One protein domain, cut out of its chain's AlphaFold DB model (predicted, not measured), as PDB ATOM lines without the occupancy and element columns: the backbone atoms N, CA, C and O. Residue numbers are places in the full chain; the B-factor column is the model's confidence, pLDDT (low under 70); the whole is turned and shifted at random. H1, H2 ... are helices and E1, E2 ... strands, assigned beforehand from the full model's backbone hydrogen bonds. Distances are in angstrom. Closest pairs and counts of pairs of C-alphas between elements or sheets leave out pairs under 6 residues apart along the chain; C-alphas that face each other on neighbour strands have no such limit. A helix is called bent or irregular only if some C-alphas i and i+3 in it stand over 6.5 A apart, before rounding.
ATOM      1  N   ARG A   7     -35.544  -6.928  62.318       91.75
ATOM      2  CA  ARG A   7     -35.602  -7.840  61.172       91.75
ATOM      3  C   ARG A   7     -37.041  -8.203  60.835       91.75
ATOM      4  O   ARG A   7     -37.809  -8.585  61.713       91.75
ATOM      5  N   LEU A   8     -37.379  -8.102  59.558       89.69
ATOM      6  CA  LEU A   8     -38.578  -8.655  58.958       89.69
ATOM      7  C   LEU A   8     -38.223 -10.008  58.344       89.69
ATOM      8  O   LEU A   8     -37.308 -10.098  57.526       89.69
ATOM      9  N   VAL A   9     -38.951 -11.045  58.743       90.50
ATOM     10  CA  VAL A   9     -38.829 -12.384  58.169       90.50
ATOM     11  C   VAL A   9     -40.153 -12.733  57.501       90.50
ATOM     12  O   VAL A   9     -41.193 -12.699  58.159       90.50
ATOM     13  N   CYS A  10     -40.135 -13.031  56.205       87.06
ATOM     14  CA  CYS A  10     -41.343 -13.360  55.448       87.06
ATOM     15  C   CYS A  10     -41.092 -14.428  54.380       87.06
ATOM     16  O   CYS A  10     -39.972 -14.605  53.907       87.06
ATOM     17  N   PHE A  11     -42.152 -15.141  53.994       86.75
ATOM     18  CA  PHE A  11     -42.118 -16.058  52.858       86.75
ATOM     19  C   PHE A  11     -42.537 -15.335  51.578       86.75
ATOM     20  O   PHE A  11     -43.613 -14.740  51.527       86.75
ATOM     21  N   TYR A  12     -41.711 -15.447  50.544       85.19
ATOM     22  CA  TYR A  12     -41.946 -14.928  49.206       85.19
ATOM     23  C   TYR A  12     -42.230 -16.090  48.242       85.19
ATOM     24  O   TYR A  12     -41.378 -16.965  48.090       85.19
ATOM     25  N   PRO A  13     -43.422 -16.179  47.633       82.06
ATOM     26  CA  PRO A  13     -43.732 -17.246  46.686       82.06
ATOM     27  C   PRO A  13     -42.958 -17.053  45.373       82.06
ATOM     28  O   PRO A  13     -42.877 -15.940  44.863       82.06
ATOM     29  N   VAL A  14     -42.421 -18.140  44.817       79.56
ATOM     30  CA  VAL A  14     -41.678 -18.146  43.549       79.56
ATOM     31  C   VAL A  14     -42.233 -19.243  42.639       79.56
ATOM     32  O   VAL A  14     -42.510 -20.366  43.076       79.56
ATOM     33  N   LEU A  15     -42.440 -18.904  41.368       77.38
ATOM     34  CA  LEU A  15     -42.768 -19.853  40.305       77.38
ATOM     35  C   LEU A  15     -41.467 -20.369  39.703       77.38
ATOM     36  O   LEU A  15     -40.629 -19.587  39.280       77.38
ATOM     37  N   ARG A  16     -41.298 -21.690  39.666       71.44
ATOM     38  CA  ARG A  16     -40.044 -22.314  39.217       71.44
ATOM     39  C   ARG A  16     -39.806 -22.276  37.710       71.44
ATOM     40  O   ARG A  16     -38.681 -22.489  37.283       71.44
ATOM     41  N   GLU A  17     -40.863 -22.120  36.917       67.56
ATOM     42  CA  GLU A  17     -40.760 -22.088  35.449       67.56
ATOM     43  C   GLU A  17     -40.191 -20.748  34.951       67.56
ATOM     44  O   GLU A  17     -39.698 -20.666  33.827       67.56
ATOM     45  N   ASP A  18     -40.195 -19.727  35.813       59.72
ATOM     46  CA  ASP A  18     -39.517 -18.461  35.598       59.72
ATOM     47  C   ASP A  18     -38.073 -18.598  36.109       59.72
ATOM     48  O   ASP A  18     -37.784 -18.339  37.275       59.72
ATOM     49  N   ASP A  19     -37.149 -18.996  35.227       51.09
ATOM     50  CA  ASP A  19     -35.682 -19.019  35.439       51.09
ATOM     51  C   ASP A  19     -35.099 -17.584  35.515       51.09
ATOM     52  O   ASP A  19     -34.025 -17.254  35.010       51.09
ATOM     53  N   VAL A  20     -35.893 -16.671  36.073       54.41
ATOM     54  CA  VAL A  20     -35.621 -15.250  36.167       54.41
ATOM     55  C   VAL A  20     -34.950 -15.050  37.508       54.41
ATOM     56  O   VAL A  20     -35.558 -15.269  38.555       54.41
ATOM     57  N   GLU A  21     -33.682 -14.653  37.449       58.19
ATOM     58  CA  GLU A  21     -32.902 -14.062  38.532       58.19
ATOM     59  C   GLU A  21     -33.844 -13.451  39.584       58.19
ATOM     60  O   GLU A  21     -34.617 -12.544  39.267       58.19
ATOM     61  N   ASN A  22     -33.907 -14.047  40.780       60.94
ATOM     62  CA  ASN A  22     -34.944 -13.747  41.770       60.94
ATOM     63  C   ASN A  22     -34.855 -12.276  42.222       60.94
ATOM     64  O   ASN A  22     -34.168 -11.951  43.191       60.94
ATOM     65  N   HIS A  23     -35.555 -11.377  41.527       70.50
ATOM     66  CA  HIS A  23     -35.628  -9.959  41.859       70.50
ATOM     67  C   HIS A  23     -36.586  -9.784  43.039       70.50
ATOM     68  O   HIS A  23     -37.792  -9.580  42.877       70.50
ATOM     69  N   PHE A  24     -36.050  -9.923  44.250       79.75
ATOM     70  CA  PHE A  24     -36.806  -9.669  45.470       79.75
ATOM     71  C   PHE A  24     -37.200  -8.189  45.573       79.75
ATOM     72  O   PHE A  24     -36.491  -7.321  45.064       79.75
ATOM     73  N   PRO A  25     -38.319  -7.873  46.247       76.44
ATOM     74  CA  PRO A  25     -38.733  -6.491  46.448       76.44
ATOM     75  C   PRO A  25     -37.665  -5.701  47.212       76.44
ATOM     76  O   PRO A  25     -37.336  -6.016  48.357       76.44
ATOM     77  N   GLU A  26     -37.172  -4.635  46.588       79.31
ATOM     78  CA  GLU A  26     -36.254  -3.685  47.208       79.31
ATOM     79  C   GLU A  26     -37.009  -2.487  47.790       79.31
ATOM     80  O   GLU A  26     -37.994  -2.003  47.225       79.31
ATOM     81  N   HIS A  27     -36.535  -1.974  48.925       84.81
ATOM     82  CA  HIS A  27     -37.100  -0.781  49.544       84.81
ATOM     83  C   HIS A  27     -35.998   0.070  50.200       84.81
ATOM     84  O   HIS A  27     -35.147  -0.485  50.887       84.81
ATOM     85  N   PRO A  28     -36.020   1.415  50.096       86.12
ATOM     86  CA  PRO A  28     -34.939   2.275  50.604       86.12
ATOM     87  C   PRO A  28     -34.625   2.112  52.100       86.12
ATOM     88  O   PRO A  28     -33.497   2.326  52.533       86.12
ATOM     89  N   CYS A  29     -35.628   1.745  52.903       89.25
ATOM     90  CA  CYS A  29     -35.465   1.538  54.349       89.25
ATOM     91  C   CYS A  29     -35.041   0.121  54.746       89.25
ATOM     92  O   CYS A  29     -34.738  -0.110  55.918       89.25
ATOM     93  N   LEU A  30     -35.076  -0.830  53.815       89.81
ATOM     94  CA  LEU A  30     -34.954  -2.251  54.100       89.81
ATOM     95  C   LEU A  30     -33.871  -2.883  53.231       89.81
ATOM     96  O   LEU A  30     -33.871  -2.736  52.014       89.81
ATOM     97  N   LYS A  31     -32.979  -3.651  53.852       91.25
ATOM     98  CA  LYS A  31     -31.919  -4.370  53.146       91.25
ATOM     99  C   LYS A  31     -32.093  -5.871  53.318       91.25
ATOM    100  O   LYS A  31     -32.186  -6.351  54.449       91.25
ATOM    101  N   LEU A  32     -32.122  -6.610  52.209       90.88
ATOM    102  CA  LEU A  32     -32.095  -8.071  52.234       90.88
ATOM    103  C   LEU A  32     -30.764  -8.541  52.838       90.88
ATOM    104  O   LEU A  32     -29.695  -8.103  52.418       90.88
ATOM    105  N   ILE A  33     -30.845  -9.408  53.845       92.62
ATOM    106  CA  ILE A  33     -29.683  -9.989  54.527       92.62
ATOM    107  C   ILE A  33     -29.428 -11.400  54.025       92.62
ATOM    108  O   ILE A  33     -28.311 -11.723  53.641       92.62
ATOM    109  N   VAL A  34     -30.465 -12.233  54.042       91.62
ATOM    110  CA  VAL A  34     -30.391 -13.637  53.636       91.62
ATOM    111  C   VAL A  34     -31.700 -14.020  52.960       91.62
ATOM    112  O   VAL A  34     -32.778 -13.622  53.406       91.62
ATOM    113  N   SER A  35     -31.588 -14.830  51.915       90.75
ATOM    114  CA  SER A  35     -32.680 -15.574  51.300       90.75
ATOM    115  C   SER A  35     -32.404 -17.074  51.431       90.75
ATOM    116  O   SER A  35     -31.261 -17.520  51.341       90.75
ATOM    117  N   SER A  36     -33.445 -17.865  51.677       90.38
ATOM    118  CA  SER A  36     -33.358 -19.328  51.697       90.38
ATOM    119  C   SER A  36     -34.562 -19.913  50.981       90.38
ATOM    120  O   SER A  36     -35.700 -19.649  51.361       90.38
ATOM    121  N   GLU A  37     -34.324 -20.673  49.919       88.62
ATOM    122  CA  GLU A  37     -35.395 -21.304  49.159       88.62
ATOM    123  C   GLU A  37     -35.833 -22.625  49.801       88.62
ATOM    124  O   GLU A  37     -35.024 -23.479  50.161       88.62
ATOM    125  N   GLN A  38     -37.145 -22.802  49.897       88.69
ATOM    126  CA  GLN A  38     -37.811 -24.038  50.256       88.69
ATOM    127  C   GLN A  38     -38.736 -24.452  49.112       88.69
ATOM    128  O   GLN A  38     -39.580 -23.680  48.657       88.69
ATOM    129  N   ILE A  39     -38.622 -25.704  48.677       87.75
ATOM    130  CA  ILE A  39     -39.438 -26.265  47.598       87.75
ATOM    131  C   ILE A  39     -40.483 -27.208  48.208       87.75
ATOM    132  O   ILE A  39     -40.175 -28.371  48.469       87.75
ATOM    133  N   PRO A  40     -41.725 -26.751  48.435       81.19
ATOM    134  CA  PRO A  40     -42.810 -27.627  48.865       81.19
ATOM    135  C   PRO A  40     -43.449 -28.417  47.709       81.19
ATOM    136  O   PRO A  40     -44.134 -29.401  47.966       81.19
ATOM    137  N   SER A  41     -43.288 -27.993  46.446       79.88
ATOM    138  CA  SER A  41     -43.936 -28.623  45.283       79.88
ATOM    139  C   SER A  41     -43.087 -28.518  44.012       79.88
ATOM    140  O   SER A  41     -42.137 -27.745  43.962       79.88
ATOM    141  N   SER A  42     -43.442 -29.259  42.956       79.06
ATOM    142  CA  SER A  42     -42.729 -29.199  41.671       79.06
ATOM    143  C   SER A  42     -42.903 -27.871  40.924       79.06
ATOM    144  O   SER A  42     -41.979 -27.471  40.222       79.06
ATOM    145  N   ARG A  43     -44.052 -27.196  41.090       78.06
ATOM    146  CA  ARG A  43     -44.416 -25.952  40.376       78.06
ATOM    147  C   ARG A  43     -44.085 -24.669  41.131       78.06
ATOM    148  O   ARG A  43     -43.791 -23.649  40.518       78.06
ATOM    149  N   PHE A  44     -44.146 -24.719  42.456       79.56
ATOM    150  CA  PHE A  44     -43.953 -23.556  43.316       79.56
ATOM    151  C   PHE A  44     -42.856 -23.818  44.336       79.56
ATOM    152  O   PHE A  44     -42.882 -24.840  45.035       79.56
ATOM    153  N   SER A  45     -41.965 -22.844  44.474       83.81
ATOM    154  CA  SER A  45     -41.072 -22.702  45.612       83.81
ATOM    155  C   SER A  45     -41.465 -21.491  46.458       83.81
ATOM    156  O   SER A  45     -42.364 -20.711  46.131       83.81
ATOM    157  N   ARG A  46     -40.872 -21.394  47.643       87.31
ATOM    158  CA  ARG A  46     -41.038 -20.271  48.561       87.31
ATOM    159  C   ARG A  46     -39.669 -19.880  49.066       87.31
ATOM    160  O   ARG A  46     -38.919 -20.738  49.510       87.31
ATOM    161  N   VAL A  47     -39.362 -18.598  49.056       88.12
ATOM    162  CA  VAL A  47     -38.109 -18.076  49.584       88.12
ATOM    163  C   VAL A  47     -38.383 -17.410  50.923       88.12
ATOM    164  O   VAL A  47     -39.178 -16.480  51.013       88.12
ATOM    165  N   LEU A  48     -37.735 -17.887  51.980       90.81
ATOM    166  CA  LEU A  48     -37.692 -17.202  53.261       90.81
ATOM    167  C   LEU A  48     -36.726 -16.019  53.149       90.81
ATOM    168  O   LEU A  48     -35.514 -16.208  53.032       90.81
ATOM    169  N   LEU A  49     -37.263 -14.803  53.179       90.94
ATOM    170  CA  LEU A  49     -36.500 -13.562  53.148       90.94
ATOM    171  C   LEU A  49     -36.289 -13.054  54.566       90.94
ATOM    172  O   LEU A  49     -37.242 -12.892  55.325       90.94
ATOM    173  N   THR A  50     -35.037 -12.767  54.905       92.62
ATOM    174  CA  THR A  50     -34.662 -12.039  56.118       92.62
ATOM    175  C   THR A  50     -34.161 -10.665  55.719       92.62
ATOM    176  O   THR A  50     -33.121 -10.536  55.073       92.62
ATOM    177  N   ILE A  51     -34.890  -9.633  56.117       92.19
ATOM    178  CA  ILE A  51     -34.677  -8.248  55.704       92.19
ATOM    179  C   ILE A  51     -34.495  -7.397  56.962       92.19
ATOM    180  O   ILE A  51     -35.217  -7.581  57.935       92.19
ATOM    181  N   VAL A  52     -33.540  -6.469  56.986       93.00
ATOM    182  CA  VAL A  52     -33.290  -5.595  58.146       93.00
ATOM    183  C   VAL A  52     -33.636  -4.144  57.836       93.00
ATOM    184  O   VAL A  52     -33.378  -3.667  56.729       93.00
ATOM    185  N   LYS A  53     -34.185  -3.422  58.819       92.38
ATOM    186  CA  LYS A  53     -34.388  -1.972  58.722       92.38
ATOM    187  C   LYS A  53     -33.079  -1.228  58.959       92.38
ATOM    188  O   LYS A  53     -32.574  -1.207  60.083       92.38
ATOM    189  N   THR A  54     -32.543  -0.618  57.906       91.31
ATOM    190  CA  THR A  54     -31.269   0.123  57.935       91.31
ATOM    191  C   THR A  54     -31.448   1.633  57.949       91.31
ATOM    192  O   THR A  54     -30.545   2.331  58.400       91.31
ATOM    193  N   VAL A  55     -32.587   2.146  57.472       90.31
ATOM    194  CA  VAL A  55     -32.862   3.590  57.380       90.31
ATOM    195  C   VAL A  55     -34.189   3.911  58.065       90.31
ATOM    196  O   VAL A  55     -35.128   3.107  58.040       90.31
ATOM    197  N   SER A  56     -34.254   5.079  58.704       87.94
ATOM    198  CA  SER A  56     -35.501   5.623  59.233       87.94
ATOM    199  C   SER A  56     -36.442   6.005  58.092       87.94
ATOM    200  O   SER A  56     -36.025   6.388  56.998       87.94
ATOM    201  N   TYR A  57     -37.735   5.880  58.357       85.38
ATOM    202  CA  TYR A  57     -38.746   6.298  57.406       85.38
ATOM    203  C   TYR A  57     -38.853   7.823  57.478       85.38
ATOM    204  O   TYR A  57     -39.120   8.369  58.541       85.38
ATOM    205  N   THR A  58     -38.543   8.511  56.380       88.19
ATOM    206  CA  THR A  58     -38.535   9.982  56.316       88.19
ATOM    207  C   THR A  58     -39.686  10.479  55.452       88.19
ATOM    208  O   THR A  58     -40.145   9.752  54.569       88.19
ATOM    209  N   ASP A  59     -40.098  11.736  55.633       87.12
ATOM    210  CA  ASP A  59     -41.206  12.338  54.873       87.12
ATOM    211  C   ASP A  59     -41.017  12.235  53.354       87.12
ATOM    212  O   ASP A  59     -41.966  11.972  52.621       87.12
ATOM    213  N   LYS A  60     -39.769  12.338  52.877       87.62
ATOM    214  CA  LYS A  60     -39.432  12.162  51.455       87.62
ATOM    215  C   LYS A  60     -39.741  10.751  50.951       87.62
ATOM    216  O   LYS A  60     -40.231  10.582  49.838       87.62
ATOM    217  N   ILE A  61     -39.440   9.735  51.759       85.62
ATOM    218  CA  ILE A  61     -39.734   8.332  51.432       85.62
ATOM    219  C   ILE A  61     -41.248   8.108  51.480       85.62
ATOM    220  O   ILE A  61     -41.786   7.424  50.610       85.62
ATOM    221  N   ALA A  62     -41.934   8.737  52.438       85.25
ATOM    222  CA  ALA A  62     -43.385   8.678  52.548       85.25
ATOM    223  C   ALA A  62     -44.091   9.279  51.332       85.25
ATOM    224  O   ALA A  62     -45.008   8.671  50.781       85.25
ATOM    225  N   GLU A  63     -43.645  10.441  50.867       86.69
ATOM    226  CA  GLU A  63     -44.181  11.085  49.671       86.69
ATOM    227  C   GLU A  63     -43.918  10.255  48.409       86.69
ATOM    228  O   GLU A  63     -44.853   9.952  47.665       86.69
ATOM    229  N   ALA A  64     -42.680   9.787  48.215       85.50
ATOM    230  CA  ALA A  64     -42.321   8.936  47.079       85.50
ATOM    231  C   ALA A  64     -43.174   7.661  47.016       85.50
ATOM    232  O   ALA A  64     -43.557   7.199  45.939       85.50
ATOM    233  N   ALA A  65     -43.493   7.084  48.166       82.69
ATOM    234  CA  ALA A  65     -44.285   5.877  48.208       82.69
ATOM    235  C   ALA A  65     -45.793   6.121  48.064       82.69
ATOM    236  O   ALA A  65     -46.468   5.293  47.455       82.69
ATOM    237  N   LYS A  66     -46.318   7.272  48.507       84.25
ATOM    238  CA  LYS A  66     -47.684   7.708  48.163       84.25
ATOM    239  C   LYS A  66     -47.858   7.854  46.653       84.25
ATOM    240  O   LYS A  66     -48.867   7.394  46.125       84.25
ATOM    241  N   ILE A  67     -46.868   8.429  45.966       86.31
ATOM    242  CA  ILE A  67     -46.863   8.545  44.500       86.31
ATOM    243  C   ILE A  67     -46.895   7.151  43.864       86.31
ATOM    244  O   ILE A  67     -47.815   6.857  43.105       86.31
ATOM    245  N   LYS A  68     -45.980   6.250  44.252       80.56
ATOM    246  CA  LYS A  68     -45.972   4.861  43.754       80.56
ATOM    247  C   LYS A  68     -47.284   4.119  44.024       80.56
ATOM    248  O   LYS A  68     -47.748   3.351  43.186       80.56
ATOM    249  N   HIS A  69     -47.892   4.326  45.190       80.25
ATOM    250  CA  HIS A  69     -49.182   3.723  45.538       80.25
ATOM    251  C   HIS A  69     -50.315   4.245  44.655       80.25
ATOM    252  O   HIS A  69     -51.173   3.476  44.222       80.25
ATOM    253  N   GLN A  70     -50.313   5.544  44.363       81.06
ATOM    254  CA  GLN A  70     -51.289   6.160  43.475       81.06
ATOM    255  C   GLN A  70     -51.125   5.656  42.033       81.06
ATOM    256  O   GLN A  70     -52.103   5.204  41.437       81.06
ATOM    257  N   GLU A  71     -49.892   5.606  41.524       82.75
ATOM    258  CA  GLU A  71     -49.569   5.007  40.222       82.75
ATOM    259  C   GLU A  71     -50.030   3.547  40.143       82.75
ATOM    260  O   GLU A  71     -50.597   3.118  39.133       82.75
ATOM    261  N   PHE A  72     -49.820   2.776  41.215       78.31
ATOM    262  CA  PHE A  72     -50.274   1.393  41.288       78.31
ATOM    263  C   PHE A  72     -51.797   1.298  41.201       78.31
ATOM    264  O   PHE A  72     -52.312   0.503  40.416       78.31
ATOM    265  N   LYS A  73     -52.533   2.114  41.966       79.75
ATOM    266  CA  LYS A  73     -54.005   2.133  41.944       79.75
ATOM    267  C   LYS A  73     -54.556   2.440  40.558       79.75
ATOM    268  O   LYS A  73     -55.470   1.756  40.104       79.75
ATOM    269  N   GLU A  74     -54.001   3.444  39.894       84.69
ATOM    270  CA  GLU A  74     -54.448   3.878  38.568       84.69
ATOM    271  C   GLU A  74     -54.181   2.812  37.500       84.69
ATOM    272  O   GLU A  74     -55.004   2.587  36.612       84.69
ATOM    273  N   ASN A  75     -53.065   2.091  37.616       79.00
ATOM    274  CA  ASN A  75     -52.683   1.050  36.666       79.00
ATOM    275  C   ASN A  75     -53.157  -0.361  37.054       79.00
ATOM    276  O   ASN A  75     -53.014  -1.287  36.251       79.00
ATOM    277  N   TYR A  76     -53.764  -0.542  38.230       75.62
ATOM    278  CA  TYR A  76     -54.137  -1.850  38.775       75.62
ATOM    279  C   TYR A  76     -54.990  -2.676  37.807       75.62
ATOM    280  O   TYR A  76     -54.676  -3.828  37.508       75.62
ATOM    281  N   VAL A  77     -56.045  -2.071  37.253       70.50
ATOM    282  CA  VAL A  77     -56.955  -2.735  36.305       70.50
ATOM    283  C   VAL A  77     -56.218  -3.119  35.017       70.50
ATOM    284  O   VAL A  77     -56.384  -4.224  34.504       70.50
ATOM    285  N   LYS A  78     -55.329  -2.247  34.529       73.19
ATOM    286  CA  LYS A  78     -54.508  -2.481  33.331       73.19
ATOM    287  C   LYS A  78     -53.505  -3.622  33.522       73.19
ATOM    288  O   LYS A  78     -53.207  -4.331  32.563       73.19
ATOM    289  N   TRP A  79     -52.962  -3.789  34.724       65.75
ATOM    290  CA  TRP A  79     -52.037  -4.878  35.050       65.75
ATOM    291  C   TRP A  79     -52.750  -6.193  35.355       65.75
ATOM    292  O   TRP A  79     -52.221  -7.251  35.034       65.75
ATOM    293  N   THR A  80     -53.971  -6.132  35.887       63.31
ATOM    294  CA  THR A  80     -54.781  -7.322  36.186       63.31
ATOM    295  C   THR A  80     -55.388  -7.944  34.921       63.31
ATOM    296  O   THR A  80     -55.544  -9.158  34.850       63.31
ATOM    297  N   LEU A  81     -55.722  -7.131  33.910       60.78
ATOM    298  CA  LEU A  81     -56.451  -7.580  32.714       60.78
ATOM    299  C   LEU A  81     -55.576  -7.874  31.480       60.78
ATOM    300  O   LEU A  81     -56.110  -8.321  30.465       60.78
ATOM    301  N   ARG A  82     -54.257  -7.628  31.506       47.25
ATOM    302  CA  ARG A  82     -53.396  -7.912  30.343       47.25
ATOM    303  C   ARG A  82     -53.038  -9.406  30.252       47.25
ATOM    304  O   ARG A  82     -52.462  -9.932  31.203       47.25
ATOM    305  N   PRO A  83     -53.287 -10.083  29.110       46.47
ATOM    306  CA  PRO A  83     -52.730 -11.407  28.869       46.47
ATOM    307  C   PRO A  83     -51.209 -11.276  28.728       46.47
ATOM    308  O   PRO A  83     -50.710 -10.566  27.853       46.47
ATOM    309  N   GLN A  84     -50.489 -11.917  29.648       49.66
ATOM    310  CA  GLN A  84     -49.032 -11.905  29.781       49.66
ATOM    311  C   GLN A  84     -48.378 -12.475  28.520       49.66
ATOM    312  O   GLN A  84     -48.257 -13.687  28.353       49.66
ATOM    313  N   LYS A  85     -47.964 -11.599  27.606       39.53
ATOM    314  CA  LYS A  85     -47.042 -11.950  26.532       39.53
ATOM    315  C   LYS A  85     -45.818 -11.049  26.688       39.53
ATOM    316  O   LYS A  85     -45.916  -9.843  26.492       39.53
ATOM    317  N   SER A  86     -44.716 -11.684  27.092       40.41
ATOM    318  CA  SER A  86     -43.320 -11.238  26.970       40.41
ATOM    319  C   SER A  86     -42.800 -10.051  27.799       40.41
ATOM    320  O   SER A  86     -42.001  -9.288  27.274       40.41
ATOM    321  N   GLU A  87     -43.144  -9.936  29.080       42.44
ATOM    322  CA  GLU A  87     -42.346  -9.218  30.103       42.44
ATOM    323  C   GLU A  87     -42.527  -9.958  31.448       42.44
ATOM    324  O   GLU A  87     -43.508 -10.699  31.551       42.44
ATOM    325  N   PRO A  88     -41.633  -9.843  32.459       43.16
ATOM    326  CA  PRO A  88     -41.680 -10.638  33.699       43.16
ATOM    327  C   PRO A  88     -42.832 -10.184  34.620       43.16
ATOM    328  O   PRO A  88     -42.651  -9.729  35.747       43.16
ATOM    329  N   GLY A  89     -44.060 -10.247  34.119       45.59
ATOM    330  CA  GLY A  89     -45.250  -9.679  34.729       45.59
ATOM    331  C   GLY A  89     -45.999 -10.645  35.644       45.59
ATOM    332  O   GLY A  89     -46.985 -10.227  36.247       45.59
ATOM    333  N   HIS A  90     -45.542 -11.888  35.817       48.81
ATOM    334  CA  HIS A  90     -46.054 -12.767  36.875       48.81
ATOM    335  C   HIS A  90     -45.495 -12.419  38.264       48.81
ATOM    336  O   HIS A  90     -46.162 -12.659  39.270       48.81
ATOM    337  N   CYS A  91     -44.351 -11.728  38.325       49.44
ATOM    338  CA  CYS A  91     -43.751 -11.272  39.578       49.44
ATOM    339  C   CYS A  91     -44.380  -9.957  40.091       49.44
ATOM    340  O   CYS A  91     -44.557  -9.782  41.291       49.44
ATOM    341  N   ALA A  92     -44.835  -9.059  39.205       50.81
ATOM    342  CA  ALA A  92     -45.247  -7.695  39.572       50.81
ATOM    343  C   ALA A  92     -46.395  -7.608  40.600       50.81
ATOM    344  O   ALA A  92     -46.348  -6.763  41.493       50.81
ATOM    345  N   LEU A  93     -47.411  -8.481  40.517       54.34
ATOM    346  CA  LEU A  93     -48.525  -8.477  41.476       54.34
ATOM    347  C   LEU A  93     -48.085  -8.986  42.860       54.34
ATOM    348  O   LEU A  93     -48.498  -8.437  43.881       54.34
ATOM    349  N   MET A  94     -47.222 -10.007  42.895       57.38
ATOM    350  CA  MET A  94     -46.673 -10.582  44.131       57.38
ATOM    351  C   MET A  94     -45.676  -9.618  44.791       57.38
ATOM    352  O   MET A  94     -45.735  -9.404  46.005       57.38
ATOM    353  N   THR A  95     -44.839  -8.953  43.989       56.97
ATOM    354  CA  THR A  95     -43.945  -7.871  44.420       56.97
ATOM    355  C   THR A  95     -44.741  -6.694  44.972       56.97
ATOM    356  O   THR A  95     -44.430  -6.211  46.058       56.97
ATOM    357  N   ALA A  96     -45.802  -6.256  44.288       61.00
ATOM    358  CA  ALA A  96     -46.638  -5.151  44.750       61.00
ATOM    359  C   ALA A  96     -47.357  -5.471  46.068       61.00
ATOM    360  O   ALA A  96     -47.410  -4.623  46.956       61.00
ATOM    361  N   PHE A  97     -47.850  -6.701  46.237       60.84
ATOM    362  CA  PHE A  97     -48.475  -7.131  47.490       60.84
ATOM    363  C   PHE A  97     -47.462  -7.182  48.646       60.84
ATOM    364  O   PHE A  97     -47.760  -6.734  49.755       60.84
ATOM    365  N   CYS A  98     -46.239  -7.661  48.389       59.94
ATOM    366  CA  CYS A  98     -45.158  -7.640  49.378       59.94
ATOM    367  C   CYS A  98     -44.707  -6.216  49.724       59.94
ATOM    368  O   CYS A  98     -44.505  -5.915  50.899       59.94
ATOM    369  N   LEU A  99     -44.589  -5.326  48.736       63.12
ATOM    370  CA  LEU A  99     -44.250  -3.920  48.958       63.12
ATOM    371  C   LEU A  99     -45.346  -3.192  49.737       63.12
ATOM    372  O   LEU A  99     -45.021  -2.413  50.626       63.12
ATOM    373  N   LEU A 100     -46.624  -3.485  49.483       64.19
ATOM    374  CA  LEU A 100     -47.738  -2.943  50.260       64.19
ATOM    375  C   LEU A 100     -47.683  -3.408  51.723       64.19
ATOM    376  O   LEU A 100     -47.875  -2.606  52.634       64.19
ATOM    377  N   MET A 101     -47.362  -4.681  51.966       61.94
ATOM    378  CA  MET A 101     -47.154  -5.200  53.324       61.94
ATOM    379  C   MET A 101     -45.958  -4.530  54.012       61.94
ATOM    380  O   MET A 101     -46.055  -4.149  55.176       61.94
ATOM    381  N   ILE A 102     -44.851  -4.326  53.293       65.88
ATOM    382  CA  ILE A 102     -43.690  -3.563  53.775       65.88
ATOM    383  C   ILE A 102     -44.093  -2.128  54.123       65.88
ATOM    384  O   ILE A 102     -43.688  -1.618  55.166       65.88
ATOM    385  N   PHE A 103     -44.920  -1.502  53.289       63.78
ATOM    386  CA  PHE A 103     -45.410  -0.149  53.494       63.78
ATOM    387  C   PHE A 103     -46.215  -0.042  54.789       63.78
ATOM    388  O   PHE A 103     -45.865   0.735  55.670       63.78
ATOM    389  N   ILE A 104     -47.195  -0.931  54.977       61.69
ATOM    390  CA  ILE A 104     -48.008  -1.015  56.201       61.69
ATOM    391  C   ILE A 104     -47.138  -1.249  57.448       61.69
ATOM    392  O   ILE A 104     -47.416  -0.699  58.514       61.69
ATOM    393  N   LEU A 105     -46.076  -2.053  57.335       62.41
ATOM    394  CA  LEU A 105     -45.155  -2.331  58.443       62.41
ATOM    395  C   LEU A 105     -44.248  -1.141  58.801       62.41
ATOM    396  O   LEU A 105     -43.735  -1.093  59.928       62.41
ATOM    397  N   LEU A 106     -44.049  -0.204  57.869       63.56
ATOM    398  CA  LEU A 106     -43.216   0.988  58.033       63.56
ATOM    399  C   LEU A 106     -44.012   2.261  58.378       63.56
ATOM    400  O   LEU A 106     -43.439   3.120  59.036       63.56
ATOM    401  N   GLU A 107     -45.288   2.378  57.988       57.16
ATOM    402  CA  GLU A 107     -46.066   3.636  58.049       57.16
ATOM    403  C   GLU A 107     -46.775   3.943  59.383       57.16
ATOM    404  O   GLU A 107     -47.262   5.054  59.554       57.16
ATOM    405  N   LYS A 108     -46.873   3.001  60.331       48.09
ATOM    406  CA  LYS A 108     -47.490   3.274  61.646       48.09
ATOM    407  C   LYS A 108     -46.450   3.670  62.698       48.09
ATOM    408  O   LYS A 108     -46.108   2.831  63.536       48.09
TER     409      LYS A 108
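AT A GLANCE: This is residues 7 to 108 of the 109 residues of an uncharacterized protein of Populus trichocarpa (UniProt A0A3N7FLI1). A strongly twisted three-stranded sheet has helix H2 packed over its edge strand E1, and the longer helix H1 lies beyond H2, away from the sheet, with few contacts between the two helices. A long stretch, residues 16 to 29, leads from E1 to E2, and residues 81 to 87, in the link between the helices, stick out. The printed part has 102 residues, with three named strands and two named helices in the order E1, E2, E3, H1, H2; the sheet runs E1, E3, E2, antiparallel throughout, and the class is mixed, helices and strands. The whole is compact, with a radius of gyration of the C-alphas of 14.8 A and spans of 43 by 33 by 19 A.

IN THESE COORDINATES: E1 is residues 7 to 15, 25.1 A from its first C-alpha at (-35.602, -7.840, 61.172) to its last. E2 is residues 30 to 38, 22.3 A long, and bends by 62 degrees at residue 33. E3, residues 44 to 53, is the longest strand by residues and measures 28.2 A. H1 is residues 59 to 80, 30.3 A long, from C-alpha 59 at (-41.206, 12.338, 54.873); it has a kink of 47 degrees near residue 74 and is irregular, with C-alphas 74 and 77 7.4 A apart. H2 is residues 91 to 107, 23.8 A long, ending with C-alpha 107 at (-46.066, 3.636, 58.049).

HOW THE PARTS SIT: E3 is the inner strand of the sheet. E1 and E3 are antiparallel at 155 degrees, with N 8 and O 51 2.8 A apart and N 12 and O 47 2.8 A apart, both within hydrogen-bond range. E2 and E3 form a hairpin, antiparallel at 154 degrees, with N 38 and O 46 within hydrogen-bond range at 2.7 A. H2 is on the sheet at a height over the sheet of 9.0 A and lies over E1, but only just: on the local plane 3 of its 17 C-alphas fall on E1 and 2 on E3. On the local plane its line stands at 5 degrees to that of E1, along the strands. The closest C-alphas of E1 and H2 are those of Pro 13 and Met 94, 7.7 A apart. H1 is not on the sheet, and it is apart from E1 and E2. H1 and H2 are close but not clearly touching; their closest C-alphas are those of Ala 62 and Glu 107, 7.9 A apart. They run opposite ways at a shallow tilt of 33 degrees, only just short of steep. In H2 every O i to N i+4 pair is within hydrogen-bond range; in H1, 16 of 18 are.

THE WHOLE: The two C-alphas farthest apart are those of Ser 42 and Asp 59, at 43.6 A. The printed part has no cut. The link from E1 to E2 is long, with 14 residues. The mean pLDDT of the printed part is 74.6, and it is under 70 in residues 17 to 22 and 79 to 108.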